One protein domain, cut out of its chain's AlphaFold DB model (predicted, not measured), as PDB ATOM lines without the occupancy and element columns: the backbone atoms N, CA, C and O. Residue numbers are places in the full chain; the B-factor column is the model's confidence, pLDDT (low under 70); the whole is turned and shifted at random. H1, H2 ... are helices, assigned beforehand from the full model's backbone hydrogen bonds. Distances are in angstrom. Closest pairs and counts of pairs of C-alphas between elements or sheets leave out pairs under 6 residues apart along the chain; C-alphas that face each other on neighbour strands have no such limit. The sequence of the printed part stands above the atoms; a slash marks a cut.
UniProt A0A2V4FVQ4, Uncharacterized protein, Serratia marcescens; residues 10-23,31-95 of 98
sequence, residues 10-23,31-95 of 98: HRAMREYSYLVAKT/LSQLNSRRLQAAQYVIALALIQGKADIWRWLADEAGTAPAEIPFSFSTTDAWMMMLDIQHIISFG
ATOM      1  N   HIS A  10     -26.644   0.092 -37.087       93.19
ATOM      2  CA  HIS A  10     -27.574   0.587 -38.108       93.19
ATOM      3  C   HIS A  10     -27.573   2.127 -38.253       93.19
ATOM      4  O   HIS A  10     -27.792   2.638 -39.350       93.19
ATOM      5  N   ARG A  11     -27.301   2.892 -37.183       92.88
ATOM      6  CA  ARG A  11     -27.126   4.350 -37.288       92.88
ATOM      7  C   ARG A  11     -25.804   4.709 -37.971       92.88
ATOM      8  O   ARG A  11     -25.820   5.590 -38.824       92.88
ATOM      9  N   ALA A  12     -24.711   4.027 -37.631       94.75
ATOM     10  CA  ALA A  12     -23.414   4.219 -38.281       94.75
ATOM     11  C   ALA A  12     -23.463   3.845 -39.775       94.75
ATOM     12  O   ALA A  12     -22.971   4.599 -40.606       94.75
ATOM     13  N   MET A  13     -24.152   2.752 -40.129       96.25
ATOM     14  CA  MET A  13     -24.385   2.352 -41.523       96.25
ATOM     15  C   MET A  13     -25.125   3.449 -42.299       96.25
ATOM     16  O   MET A  13     -24.640   3.894 -43.331       96.25
ATOM     17  N   ARG A  14     -26.243   3.975 -41.768       95.31
ATOM     18  CA  ARG A  14     -26.963   5.097 -42.409       95.31
ATOM     19  C   ARG A  14     -26.109   6.356 -42.567       95.31
ATOM     20  O   ARG A  14     -26.296   7.095 -43.528       95.31
ATOM     21  N   GLU A  15     -25.218   6.630 -41.617       95.12
ATOM     22  CA  GLU A  15     -24.301   7.770 -41.683       95.12
ATOM     23  C   GLU A  15     -23.240   7.577 -42.774       95.12
ATOM     24  O   GLU A  15     -23.002   8.500 -43.551       95.12
ATOM     25  N   TYR A  16     -22.688   6.367 -42.907       96.94
ATOM     26  CA  TYR A  16     -21.801   6.000 -44.009       96.94
ATOM     27  C   TYR A  16     -22.497   6.123 -45.372       96.94
ATOM     28  O   TYR A  16     -22.030   6.895 -46.208       96.94
ATOM     29  N   SER A  17     -23.659   5.484 -45.561       96.25
ATOM     30  CA  SER A  17     -24.486   5.600 -46.776       96.25
ATOM     31  C   SER A  17     -24.752   7.055 -47.165       96.25
ATOM     32  O   SER A  17     -24.563   7.458 -48.310       96.25
ATOM     33  N   TYR A  18     -25.138   7.891 -46.193       94.50
ATOM     34  CA  TYR A  18     -25.382   9.316 -46.419       94.50
ATOM     35  C   TYR A  18     -24.120  10.081 -46.854       94.50
ATOM     36  O   TYR A  18     -24.208  10.993 -47.677       94.50
ATOM     37  N   LEU A  19     -22.945   9.733 -46.320       93.69
ATOM     38  CA  LEU A  19     -21.668  10.333 -46.715       93.69
ATOM     39  C   LEU A  19     -21.201   9.851 -48.095       93.69
ATOM     40  O   LEU A  19     -20.611  10.640 -48.837       93.69
ATOM     41  N   VAL A  20     -21.469   8.596 -48.461       94.38
ATOM     42  CA  VAL A  20     -21.192   8.050 -49.799       94.38
ATOM     43  C   VAL A  20     -22.079   8.733 -50.841       94.38
ATOM     44  O   VAL A  20     -21.548   9.407 -51.726       94.38
ATOM     45  N   ALA A  21     -23.403   8.698 -50.664       91.38
ATOM     46  CA  ALA A  21     -24.407   9.264 -51.573       91.38
ATOM     47  C   ALA A  21     -24.438  10.810 -51.640       91.38
ATOM     48  O   ALA A  21     -25.313  11.402 -52.280       91.38
ATOM     49  N   LYS A  22     -23.511  11.508 -50.971       84.75
ATOM     50  CA  LYS A  22     -23.504  12.971 -50.881       84.75
ATOM     51  C   LYS A  22     -23.076  13.637 -52.198       84.75
ATOM     52  O   LYS A  22     -21.911  13.978 -52.380       84.75
ATOM     53  N   THR A  23     -24.048  13.926 -53.061       70.56
ATOM     54  CA  THR A  23     -23.879  14.652 -54.340       70.56
ATOM     55  C   THR A  23     -23.581  16.144 -54.185       70.56
ATOM     56  O   THR A  23     -22.879  16.731 -55.002       70.56
ATOM     57  N   LEU A  31     -13.071  17.650 -51.144       85.12
ATOM     58  CA  LEU A  31     -13.198  16.225 -51.500       85.12
ATOM     59  C   LEU A  31     -12.360  15.331 -50.567       85.12
ATOM     60  O   LEU A  31     -12.846  14.304 -50.104       85.12
ATOM     61  N   SER A  32     -11.147  15.774 -50.221       88.06
ATOM     62  CA  SER A  32     -10.296  15.121 -49.220       88.06
ATOM     63  C   SER A  32     -11.010  14.992 -47.866       88.06
ATOM     64  O   SER A  32     -11.188  13.881 -47.376       88.06
ATOM     65  N   GLN A  33     -11.552  16.086 -47.317       89.69
ATOM     66  CA  GLN A  33     -12.297  16.059 -46.049       89.69
ATOM     67  C   GLN A  33     -13.576  15.206 -46.104       89.69
ATOM     68  O   GLN A  33     -13.964  14.623 -45.089       89.69
ATOM     69  N   LEU A  34     -14.253  15.123 -47.256       90.88
ATOM     70  CA  LEU A  34     -15.384  14.211 -47.445       90.88
ATOM     71  C   LEU A  34     -14.922  12.750 -47.426       90.88
ATOM     72  O   LEU A  34     -15.529  11.941 -46.728       90.88
ATOM     73  N   ASN A  35     -13.834  12.423 -48.121       92.69
ATOM     74  CA  ASN A  35     -13.276  11.073 -48.143       92.69
ATOM     75  C   ASN A  35     -12.740  10.657 -46.764       92.69
ATOM     76  O   ASN A  35     -13.037   9.549 -46.330       92.69
ATOM     77  N   SER A  36     -12.092  11.550 -46.007       93.56
ATOM     78  CA  SER A  36     -11.725  11.290 -44.606       93.56
ATOM     79  C   SER A  36     -12.944  10.955 -43.740       93.56
ATOM     80  O   SER A  36     -12.886  10.026 -42.942       93.56
ATOM     81  N   ARG A  37     -14.076  11.656 -43.919       93.81
ATOM     82  CA  ARG A  37     -15.325  11.354 -43.192       93.81
ATOM     83  C   ARG A  37     -15.954  10.031 -43.629       93.81
ATOM     84  O   ARG A  37     -16.427   9.294 -42.772       93.81
ATOM     85  N   ARG A  38     -15.953   9.722 -44.932       95.44
ATOM     86  CA  ARG A  38     -16.412   8.427 -45.468       95.44
ATOM     87  C   ARG A  38     -15.591   7.280 -44.858       95.44
ATOM     88  O   ARG A  38     -16.176   6.349 -44.316       95.44
ATOM     89  N   LEU A  39     -14.259   7.391 -44.847       97.06
ATOM     90  CA  LEU A  39     -13.357   6.404 -44.236       97.06
ATOM     91  C   LEU A  39     -13.563   6.284 -42.717       97.06
ATOM     92  O   LEU A  39     -13.707   5.175 -42.216       97.06
ATOM     93  N   GLN A  40     -13.667   7.396 -41.984       96.19
ATOM     94  CA  GLN A  40     -13.934   7.375 -40.538       96.19
ATOM     95  C   GLN A  40     -15.280   6.706 -40.205       96.19
ATOM     96  O   GLN A  40     -15.385   5.951 -39.238       96.19
ATOM     97  N   ALA A  41     -16.315   6.941 -41.018       96.56
ATOM     98  CA  ALA A  41     -17.604   6.271 -40.866       96.56
ATOM     99  C   ALA A  41     -17.520   4.766 -41.188       96.56
ATOM    100  O   ALA A  41     -18.113   3.972 -40.458       96.56
ATOM    101  N   ALA A  42     -16.742   4.355 -42.201       97.38
ATOM    102  CA  ALA A  42     -16.469   2.941 -42.490       97.38
ATOM    103  C   ALA A  42     -15.772   2.241 -41.310       97.38
ATOM    104  O   ALA A  42     -16.243   1.201 -40.844       97.38
ATOM    105  N   GLN A  43     -14.716   2.855 -40.761       96.75
ATOM    106  CA  GLN A  43     -14.012   2.360 -39.573       96.75
ATOM    107  C   GLN A  43     -14.975   2.182 -38.389       96.75
ATOM    108  O   GLN A  43     -14.970   1.153 -37.714       96.75
ATOM    109  N   TYR A  44     -15.857   3.159 -38.156       95.69
ATOM    110  CA  TYR A  44     -16.824   3.098 -37.061       95.69
ATOM    111  C   TYR A  44     -17.906   2.022 -37.264       95.69
ATOM    112  O   TYR A  44     -18.299   1.352 -36.305       95.69
ATOM    113  N   VAL A  45     -18.354   1.800 -38.506       96.94
ATOM    114  CA  VAL A  45     -19.237   0.677 -38.863       96.94
ATOM    115  C   VAL A  45     -18.556  -0.661 -38.570       96.94
ATOM    116  O   VAL A  45     -19.169  -1.503 -37.913       96.94
ATOM    117  N   ILE A  46     -17.301  -0.844 -38.994       96.56
ATOM    118  CA  ILE A  46     -16.525  -2.068 -38.738       96.56
ATOM    119  C   ILE A  46     -16.386  -2.314 -37.237       96.56
ATOM    120  O   ILE A  46     -16.742  -3.394 -36.768       96.56
ATOM    121  N   ALA A  47     -15.947  -1.319 -36.463       94.50
ATOM    122  CA  ALA A  47     -15.759  -1.471 -35.022       94.50
ATOM    123  C   ALA A  47     -17.060  -1.899 -34.315       94.50
ATOM    124  O   ALA A  47     -17.073  -2.870 -33.557       94.50
ATOM    125  N   LEU A  48     -18.187  -1.239 -34.612       94.50
ATOM    126  CA  LEU A  48     -19.489  -1.599 -34.037       94.50
ATOM    127  C   LEU A  48     -20.004  -2.971 -34.493       94.50
ATOM    128  O   LEU A  48     -20.745  -3.612 -33.744       94.50
ATOM    129  N   ALA A  49     -19.666  -3.403 -35.707       94.88
ATOM    130  CA  ALA A  49     -20.045  -4.702 -36.250       94.88
ATOM    131  C   ALA A  49     -19.222  -5.843 -35.643       94.88
ATOM    132  O   ALA A  49     -19.811  -6.842 -35.234       94.88
ATOM    133  N   LEU A  50     -17.905  -5.672 -35.497       93.50
ATOM    134  CA  LEU A  50     -17.017  -6.641 -34.845       93.50
ATOM    135  C   LEU A  50     -17.396  -6.848 -33.371       93.50
ATOM    136  O   LEU A  50     -17.551  -7.987 -32.942       93.50
ATOM    137  N   ILE A  51     -17.694  -5.771 -32.631       91.50
ATOM    138  CA  ILE A  51     -18.235  -5.837 -31.255       91.50
ATOM    139  C   ILE A  51     -19.576  -6.609 -31.192       91.50
ATOM    140  O   ILE A  51     -19.931  -7.161 -30.154       91.50
ATOM    141  N   GLN A  52     -20.325  -6.672 -32.298       91.50
ATOM    142  CA  GLN A  52     -21.579  -7.430 -32.439       91.50
ATOM    143  C   GLN A  52     -21.408  -8.794 -33.140       91.50
ATOM    144  O   GLN A  52     -22.413  -9.413 -33.489       91.50
ATOM    145  N   GLY A  53     -20.177  -9.262 -33.383       90.75
ATOM    146  CA  GLY A  53     -19.901 -10.549 -34.035       90.75
ATOM    147  C   GLY A  53     -20.234 -10.616 -35.534       90.75
ATOM    148  O   GLY A  53     -20.427 -11.704 -36.069       90.75
ATOM    149  N   LYS A  54     -20.335  -9.477 -36.230       90.31
ATOM    150  CA  LYS A  54     -20.714  -9.394 -37.654       90.31
ATOM    151  C   LYS A  54     -19.489  -9.236 -38.555       90.31
ATOM    152  O   LYS A  54     -19.135  -8.122 -38.936       90.31
ATOM    153  N   ALA A  55     -18.867 -10.361 -38.901       80.94
ATOM    154  CA  ALA A  55     -17.613 -10.397 -39.655       80.94
ATOM    155  C   ALA A  55     -17.720  -9.906 -41.115       80.94
ATOM    156  O   ALA A  55     -16.791  -9.276 -41.595       80.94
ATOM    157  N   ASP A  56     -18.834 -10.119 -41.827       90.69
ATOM    158  CA  ASP A  56     -18.933  -9.814 -43.274       90.69
ATOM    159  C   ASP A  56     -19.230  -8.340 -43.632       90.69
ATOM    160  O   ASP A  56     -19.451  -8.006 -44.799       90.69
ATOM    161  N   ILE A  57     -19.238  -7.428 -42.653       94.31
ATOM    162  CA  ILE A  57     -19.666  -6.026 -42.842       94.31
ATOM    163  C   ILE A  57     -18.825  -5.240 -43.868       94.31
ATOM    164  O   ILE A  57     -19.311  -4.286 -44.471       94.31
ATOM    165  N   TRP A  58     -17.568  -5.640 -44.074       94.88
ATOM    166  CA  TRP A  58     -16.636  -5.009 -45.012       94.88
ATOM    167  C   TRP A  58     -17.087  -5.134 -46.468       94.88
ATOM    168  O   TRP A  58     -16.868  -4.206 -47.244       94.88
ATOM    169  N   ARG A  59     -17.771  -6.228 -46.836       96.31
ATOM    170  CA  ARG A  59     -18.336  -6.396 -48.186       96.31
ATOM    171  C   ARG A  59     -19.381  -5.325 -48.458       96.31
ATOM    172  O   ARG A  59     -19.237  -4.573 -49.411       96.31
ATOM    173  N   TRP A  60     -20.331  -5.173 -47.532       96.69
ATOM    174  CA  TRP A  60     -21.359  -4.137 -47.619       96.69
ATOM    175  C   TRP A  60     -20.762  -2.729 -47.735       96.69
ATOM    176  O   TRP A  60     -21.264  -1.926 -48.511       96.69
ATOM    177  N   LEU A  61     -19.675  -2.424 -47.015       97.06
ATOM    178  CA  LEU A  61     -19.012  -1.120 -47.134       97.06
ATOM    179  C   LEU A  61     -18.424  -0.878 -48.534       97.06
ATOM    180  O   LEU A  61     -18.571   0.220 -49.063       97.06
ATOM    181  N   ALA A  62     -17.785  -1.881 -49.142       96.62
ATOM    182  CA  ALA A  62     -17.251  -1.773 -50.500       96.62
ATOM    183  C   ALA A  62     -18.363  -1.692 -51.563       96.62
ATOM    184  O   ALA A  62     -18.293  -0.854 -52.463       96.62
ATOM    185  N   ASP A  63     -19.413  -2.507 -51.428       96.56
ATOM    186  CA  ASP A  63     -20.583  -2.489 -52.315       96.56
ATOM    187  C   ASP A  63     -21.285  -1.119 -52.270       96.56
ATOM    188  O   ASP A  63     -21.580  -0.519 -53.304       96.56
ATOM    189  N   GLU A  64     -21.495  -0.586 -51.063       96.81
ATOM    190  CA  GLU A  64     -22.089   0.730 -50.838       96.81
ATOM    191  C   GLU A  64     -21.190   1.841 -51.405       96.81
ATOM    192  O   GLU A  64     -21.695   2.727 -52.093       96.81
ATOM    193  N   ALA A  65     -19.867   1.788 -51.202       95.50
ATOM    194  CA  ALA A  65     -18.919   2.741 -51.791       95.50
ATOM    195  C   ALA A  65     -18.999   2.789 -53.326       95.50
ATOM    196  O   ALA A  65     -18.906   3.873 -53.906       95.50
ATOM    197  N   GLY A  66     -19.252   1.645 -53.971       93.50
ATOM    198  CA  GLY A  66     -19.507   1.540 -55.411       93.50
ATOM    199  C   GLY A  66     -20.732   2.324 -55.904       93.50
ATOM    200  O   GLY A  66     -20.834   2.601 -57.096       93.50
ATOM    201  N   THR A  67     -21.634   2.742 -55.007       94.44
ATOM    202  CA  THR A  67     -22.791   3.604 -55.322       94.44
ATOM    203  C   THR A  67     -22.480   5.109 -55.272       94.44
ATOM    204  O   THR A  67     -23.378   5.933 -55.464       94.44
ATOM    205  N   ALA A  68     -21.225   5.500 -55.007       92.75
ATOM    206  CA  ALA A  68     -20.824   6.904 -54.966       92.75
ATOM    207  C   ALA A  68     -21.140   7.631 -56.296       92.75
ATOM    208  O   ALA A  68     -20.868   7.087 -57.368       92.75
ATOM    209  N   PRO A  69     -21.656   8.877 -56.258       90.31
ATOM    210  CA  PRO A  69     -21.935   9.652 -57.467       90.31
ATOM    211  C   PRO A  69     -20.686   9.840 -58.336       90.31
ATOM    212  O   PRO A  69     -19.613  10.154 -57.814       90.31
ATOM    213  N   ALA A  70     -20.832   9.710 -59.657       88.62
ATOM    214  CA  ALA A  70     -19.720   9.805 -60.606       88.62
ATOM    215  C   ALA A  70     -19.016  11.177 -60.580       88.62
ATOM    216  O   ALA A  70     -17.829  11.275 -60.882       88.62
ATOM    217  N   GLU A  71     -19.724  12.233 -60.175       87.75
ATOM    218  CA  GLU A  71     -19.204  13.594 -60.023       87.75
ATOM    219  C   GLU A  71     -18.352  13.774 -58.753       87.75
ATOM    220  O   GLU A  71     -17.562  14.715 -58.663       87.75
ATOM    221  N   ILE A  72     -18.522  12.904 -57.748       87.06
ATOM    222  CA  ILE A  72     -17.803  12.935 -56.462       87.06
ATOM    223  C   ILE A  72     -17.381  11.498 -56.086       87.06
ATOM    224  O   ILE A  72     -17.838  10.958 -55.063       87.06
ATOM    225  N   PRO A  73     -16.510  10.874 -56.909       88.00
ATOM    226  CA  PRO A  73     -16.177   9.462 -56.793       88.00
ATOM    227  C   PRO A  73     -15.510   9.146 -55.452       88.00
ATOM    228  O   PRO A  73     -14.876   9.998 -54.815       88.00
ATOM    229  N   PHE A  74     -15.653   7.896 -55.024       92.56
ATOM    230  CA  PHE A  74     -15.045   7.382 -53.805       92.56
ATOM    231  C   PHE A  74     -14.375   6.037 -54.083       92.56
ATOM    232  O   PHE A  74     -15.033   5.005 -54.142       92.56
ATOM    233  N   SER A  75     -13.056   6.058 -54.260       90.75
ATOM    234  CA  SER A  75     -12.265   4.838 -54.400       90.75
ATOM    235  C   SER A  75     -12.102   4.176 -53.032       90.75
ATOM    236  O   SER A  75     -11.269   4.600 -52.233       90.75
ATOM    237  N   PHE A  76     -12.923   3.163 -52.764       95.81
ATOM    238  CA  PHE A  76     -12.818   2.301 -51.591       95.81
ATOM    239  C   PHE A  76     -13.231   0.885 -51.993       95.81
ATOM    240  O   PHE A  76     -14.412   0.593 -52.171       95.81
ATOM    241  N   SER A  77     -12.239   0.038 -52.250       95.75
ATOM    242  CA  SER A  77     -12.427  -1.290 -52.826       95.75
ATOM    243  C   SER A  77     -12.749  -2.355 -51.780       95.75
ATOM    244  O   SER A  77     -12.556  -2.180 -50.576       95.75
ATOM    245  N   THR A  78     -13.163  -3.524 -52.266       96.12
ATOM    246  CA  THR A  78     -13.296  -4.762 -51.487       96.12
ATOM    247  C   THR A  78     -12.027  -5.093 -50.690       96.12
ATOM    248  O   THR A  78     -12.125  -5.529 -49.545       96.12
ATOM    249  N   THR A  79     -10.843  -4.846 -51.264       96.94
ATOM    250  CA  THR A  79      -9.546  -5.063 -50.602       96.94
ATOM    251  C   THR A  79      -9.306  -4.042 -49.492       96.94
ATOM    252  O   THR A  79      -8.930  -4.435 -48.390       96.94
ATOM    253  N   ASP A  80      -9.581  -2.758 -49.744       97.00
ATOM    254  CA  ASP A  80      -9.410  -1.685 -48.750       97.00
ATOM    255  C   ASP A  80     -10.331  -1.901 -47.540       97.00
ATOM    256  O   ASP A  80      -9.914  -1.757 -46.389       97.00
ATOM    257  N   ALA A  81     -11.580  -2.305 -47.791       96.81
ATOM    258  CA  ALA A  81     -12.550  -2.614 -46.746       96.81
ATOM    259  C   ALA A  81     -12.154  -3.847 -45.920       96.81
ATOM    260  O   ALA A  81     -12.354  -3.862 -44.704       96.81
ATOM    261  N   TRP A  82     -11.578  -4.871 -46.557       96.44
ATOM    262  CA  TRP A  82     -11.085  -6.064 -45.870       96.44
ATOM    263  C   TRP A  82      -9.830  -5.779 -45.033       96.44
ATOM    264  O   TRP A  82      -9.777  -6.186 -43.875       96.44
ATOM    265  N   MET A  83      -8.862  -5.021 -45.561       97.00
ATOM    266  CA  MET A  83      -7.682  -4.582 -44.799       97.00
ATOM    267  C   MET A  83      -8.091  -3.741 -43.583       97.00
ATOM    268  O   MET A  83      -7.718  -4.073 -42.461       97.00
ATOM    269  N   MET A  84      -8.972  -2.753 -43.773       96.75
ATOM    270  CA  MET A  84      -9.523  -1.950 -42.675       96.75
ATOM    271  C   MET A  84     -10.242  -2.807 -41.617       96.75
ATOM    272  O   MET A  84     -10.202  -2.484 -40.429       96.75
ATOM    273  N   MET A  85     -10.896  -3.903 -42.021       96.50
ATOM    274  CA  MET A  85     -11.494  -4.851 -41.078       96.50
ATOM    275  C   MET A  85     -10.431  -5.583 -40.259       96.50
ATOM    276  O   MET A  85     -10.585  -5.669 -39.042       96.50
ATOM    277  N   LEU A  86      -9.366  -6.079 -40.894       95.44
ATOM    278  CA  LEU A  86      -8.265  -6.753 -40.202       95.44
ATOM    279  C   LEU A  86      -7.549  -5.819 -39.220       95.44
ATOM    280  O   LEU A  86      -7.327  -6.219 -38.079       95.44
ATOM    281  N   ASP A  87      -7.265  -4.578 -39.619       95.19
ATOM    282  CA  ASP A  87      -6.621  -3.574 -38.762       95.19
ATOM    283  C   ASP A  87      -7.451  -3.313 -37.496       95.19
ATOM    284  O   ASP A  87      -6.949  -3.369 -36.373       95.19
ATOM    285  N   ILE A  88      -8.757  -3.080 -37.657       94.31
ATOM    286  CA  ILE A  88      -9.656  -2.799 -36.530       94.31
ATOM    287  C   ILE A  88      -9.883  -4.053 -35.682       94.31
ATOM    288  O   ILE A  88      -9.935  -3.955 -34.456       94.31
ATOM    289  N   GLN A  89      -9.979  -5.236 -36.296       93.56
ATOM    290  CA  GLN A  89     -10.048  -6.499 -35.565       93.56
ATOM    291  C   GLN A  89      -8.789  -6.707 -34.719       93.56
ATOM    292  O   GLN A  89      -8.910  -7.064 -33.551       93.56
ATOM    293  N   HIS A  90      -7.603  -6.426 -35.261       92.00
ATOM    294  CA  HIS A  90      -6.345  -6.503 -34.525       92.00
ATOM    295  C   HIS A  90      -6.332  -5.528 -33.336       92.00
ATOM    296  O   HIS A  90      -6.092  -5.951 -32.206       92.00
ATOM    297  N   ILE A  91      -6.699  -4.259 -33.548       89.94
ATOM    298  CA  ILE A  91      -6.784  -3.243 -32.480       89.94
ATOM    299  C   ILE A  91      -7.765  -3.661 -31.368       89.94
ATOM    300  O   ILE A  91      -7.461  -3.479 -30.189       89.94
ATOM    301  N   ILE A  92      -8.921  -4.237 -31.719       87.56
ATOM    302  CA  ILE A  92      -9.925  -4.713 -30.750       87.56
ATOM    303  C   ILE A  92      -9.439  -5.964 -30.004       87.56
ATOM    304  O   ILE A  92      -9.636  -6.061 -28.795       87.56
ATOM    305  N   SER A  93      -8.831  -6.927 -30.701       85.19
ATOM    306  CA  SER A  93      -8.399  -8.203 -30.114       85.19
ATOM    307  C   SER A  93      -7.147  -8.092 -29.246       85.19
ATOM    308  O   SER A  93      -7.024  -8.855 -28.292       85.19
ATOM    309  N   PHE A  94      -6.237  -7.168 -29.563       79.06
ATOM    310  CA  PHE A  94      -4.952  -7.021 -28.871       79.06
ATOM    311  C   PHE A  94      -4.841  -5.744 -28.028       79.06
ATOM    312  O   PHE A  94      -3.833  -5.566 -27.358       79.06
ATOM    313  N   GLY A  95      -5.883  -4.902 -28.006       62.59
ATOM    314  CA  GLY A  95      -5.983  -3.746 -27.113       62.59
ATOM    315  C   GLY A  95      -4.892  -2.714 -27.373       62.59
ATOM    316  O   GLY A  95      -3.986  -2.575 -26.564       62.59
TER     317      GLY A  95
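AT A GLANCE: This is residues 10 to 23 and 31 to 95 of the 98 residues of an uncharacterized protein of Serratia marcescens (UniProt A0A2V4FVQ4). Four helices pack together in an elongated body, with H2, the longest, in the middle: H1 runs back alongside it on one side, while H3 and H4 pack on the half of it that ends at residue 50. H4 crosses H2 steeply, and the long link of residues 66 to 77 loops out past the end of H3 at one end of the long axis and folds back to begin H4, whose far end makes the other. You have 79 residues printed, with four named helices in the order H1, H2, H3, H4 and no named strand, and the class is all helix. The whole is compact, with a radius of gyration of the C-alphas of 12.1 A, and the C-alphas span 39 by 22 by 20 A.

HOW THE PARTS SIT: Start with H1, residues 10 to 20, and go on to H2, residues 31 to 50: the two touch, closest at the C-alphas of Tyr 16 and Ala 41, 5.3 A apart, and run opposite ways at a shallow tilt of 22 degrees. Next comes H3, residues 57 to 65, which makes a helical hairpin with H2; they run opposite ways at a shallow tilt of 25 degrees. H2 touches H3 with residues 42 to 49 alone, closest at the C-alphas of Ile 46 and Ile 57, 6.5 A apart. H1 and H3 only just touch, only at their ends, with 3 pairs of C-alphas within 8 A; the closest are those of Val 20 and Ala 65, 6.1 A apart. Last is H4, residues 78 to 94, which touches H3 with residues 78 to 85 alone, closest at the C-alphas of Trp 58 and Ala 81, 5.0 A apart. H3 and H4 form a helical hairpin, opposite ways at a tilt of 37 degrees, only just steep. H2 touches H4 with residues 43 to 50 alone, closest at the C-alphas of Ile 46 and Met 85, 6.2 A apart, and the two run the same way at a steep tilt of 54 degrees. Helix packing is part aligned, part crossed: of the four touching pairs other than H1 with H3, two are at a shallow tilt. H1 and H4 are apart. In H1, H2, H3 and H4 every O i to N i+4 pair is within hydrogen-bond range.

IN THESE COORDINATES: Find C-alpha 10 at (-27.574, 0.587, -38.108); from there H1 runs 15.3 A to C-alpha 20. H2 begins at C-alpha 31, at (-13.198, 16.225, -51.500), and runs 28.5 A to C-alpha 50. H3 spans 12.6 A from C-alpha 57 to C-alpha 65. H4 runs 24.2 A from C-alpha 78 to C-alpha 94, at (-4.952, -7.021, -28.871).

THE WHOLE: The two C-alphas farthest apart are those of Glu 71 and Phe 94, 40.0 A. Residues 24 to 30 are cut out, and C-alphas 23 and 31 stand 11.2 A apart across the cut. The link from H2 to H3 is short, and that from H3 to H4, 12 residues, is long. The mean pLDDT of the printed part is 92.6, and residue 95 alone is under 70.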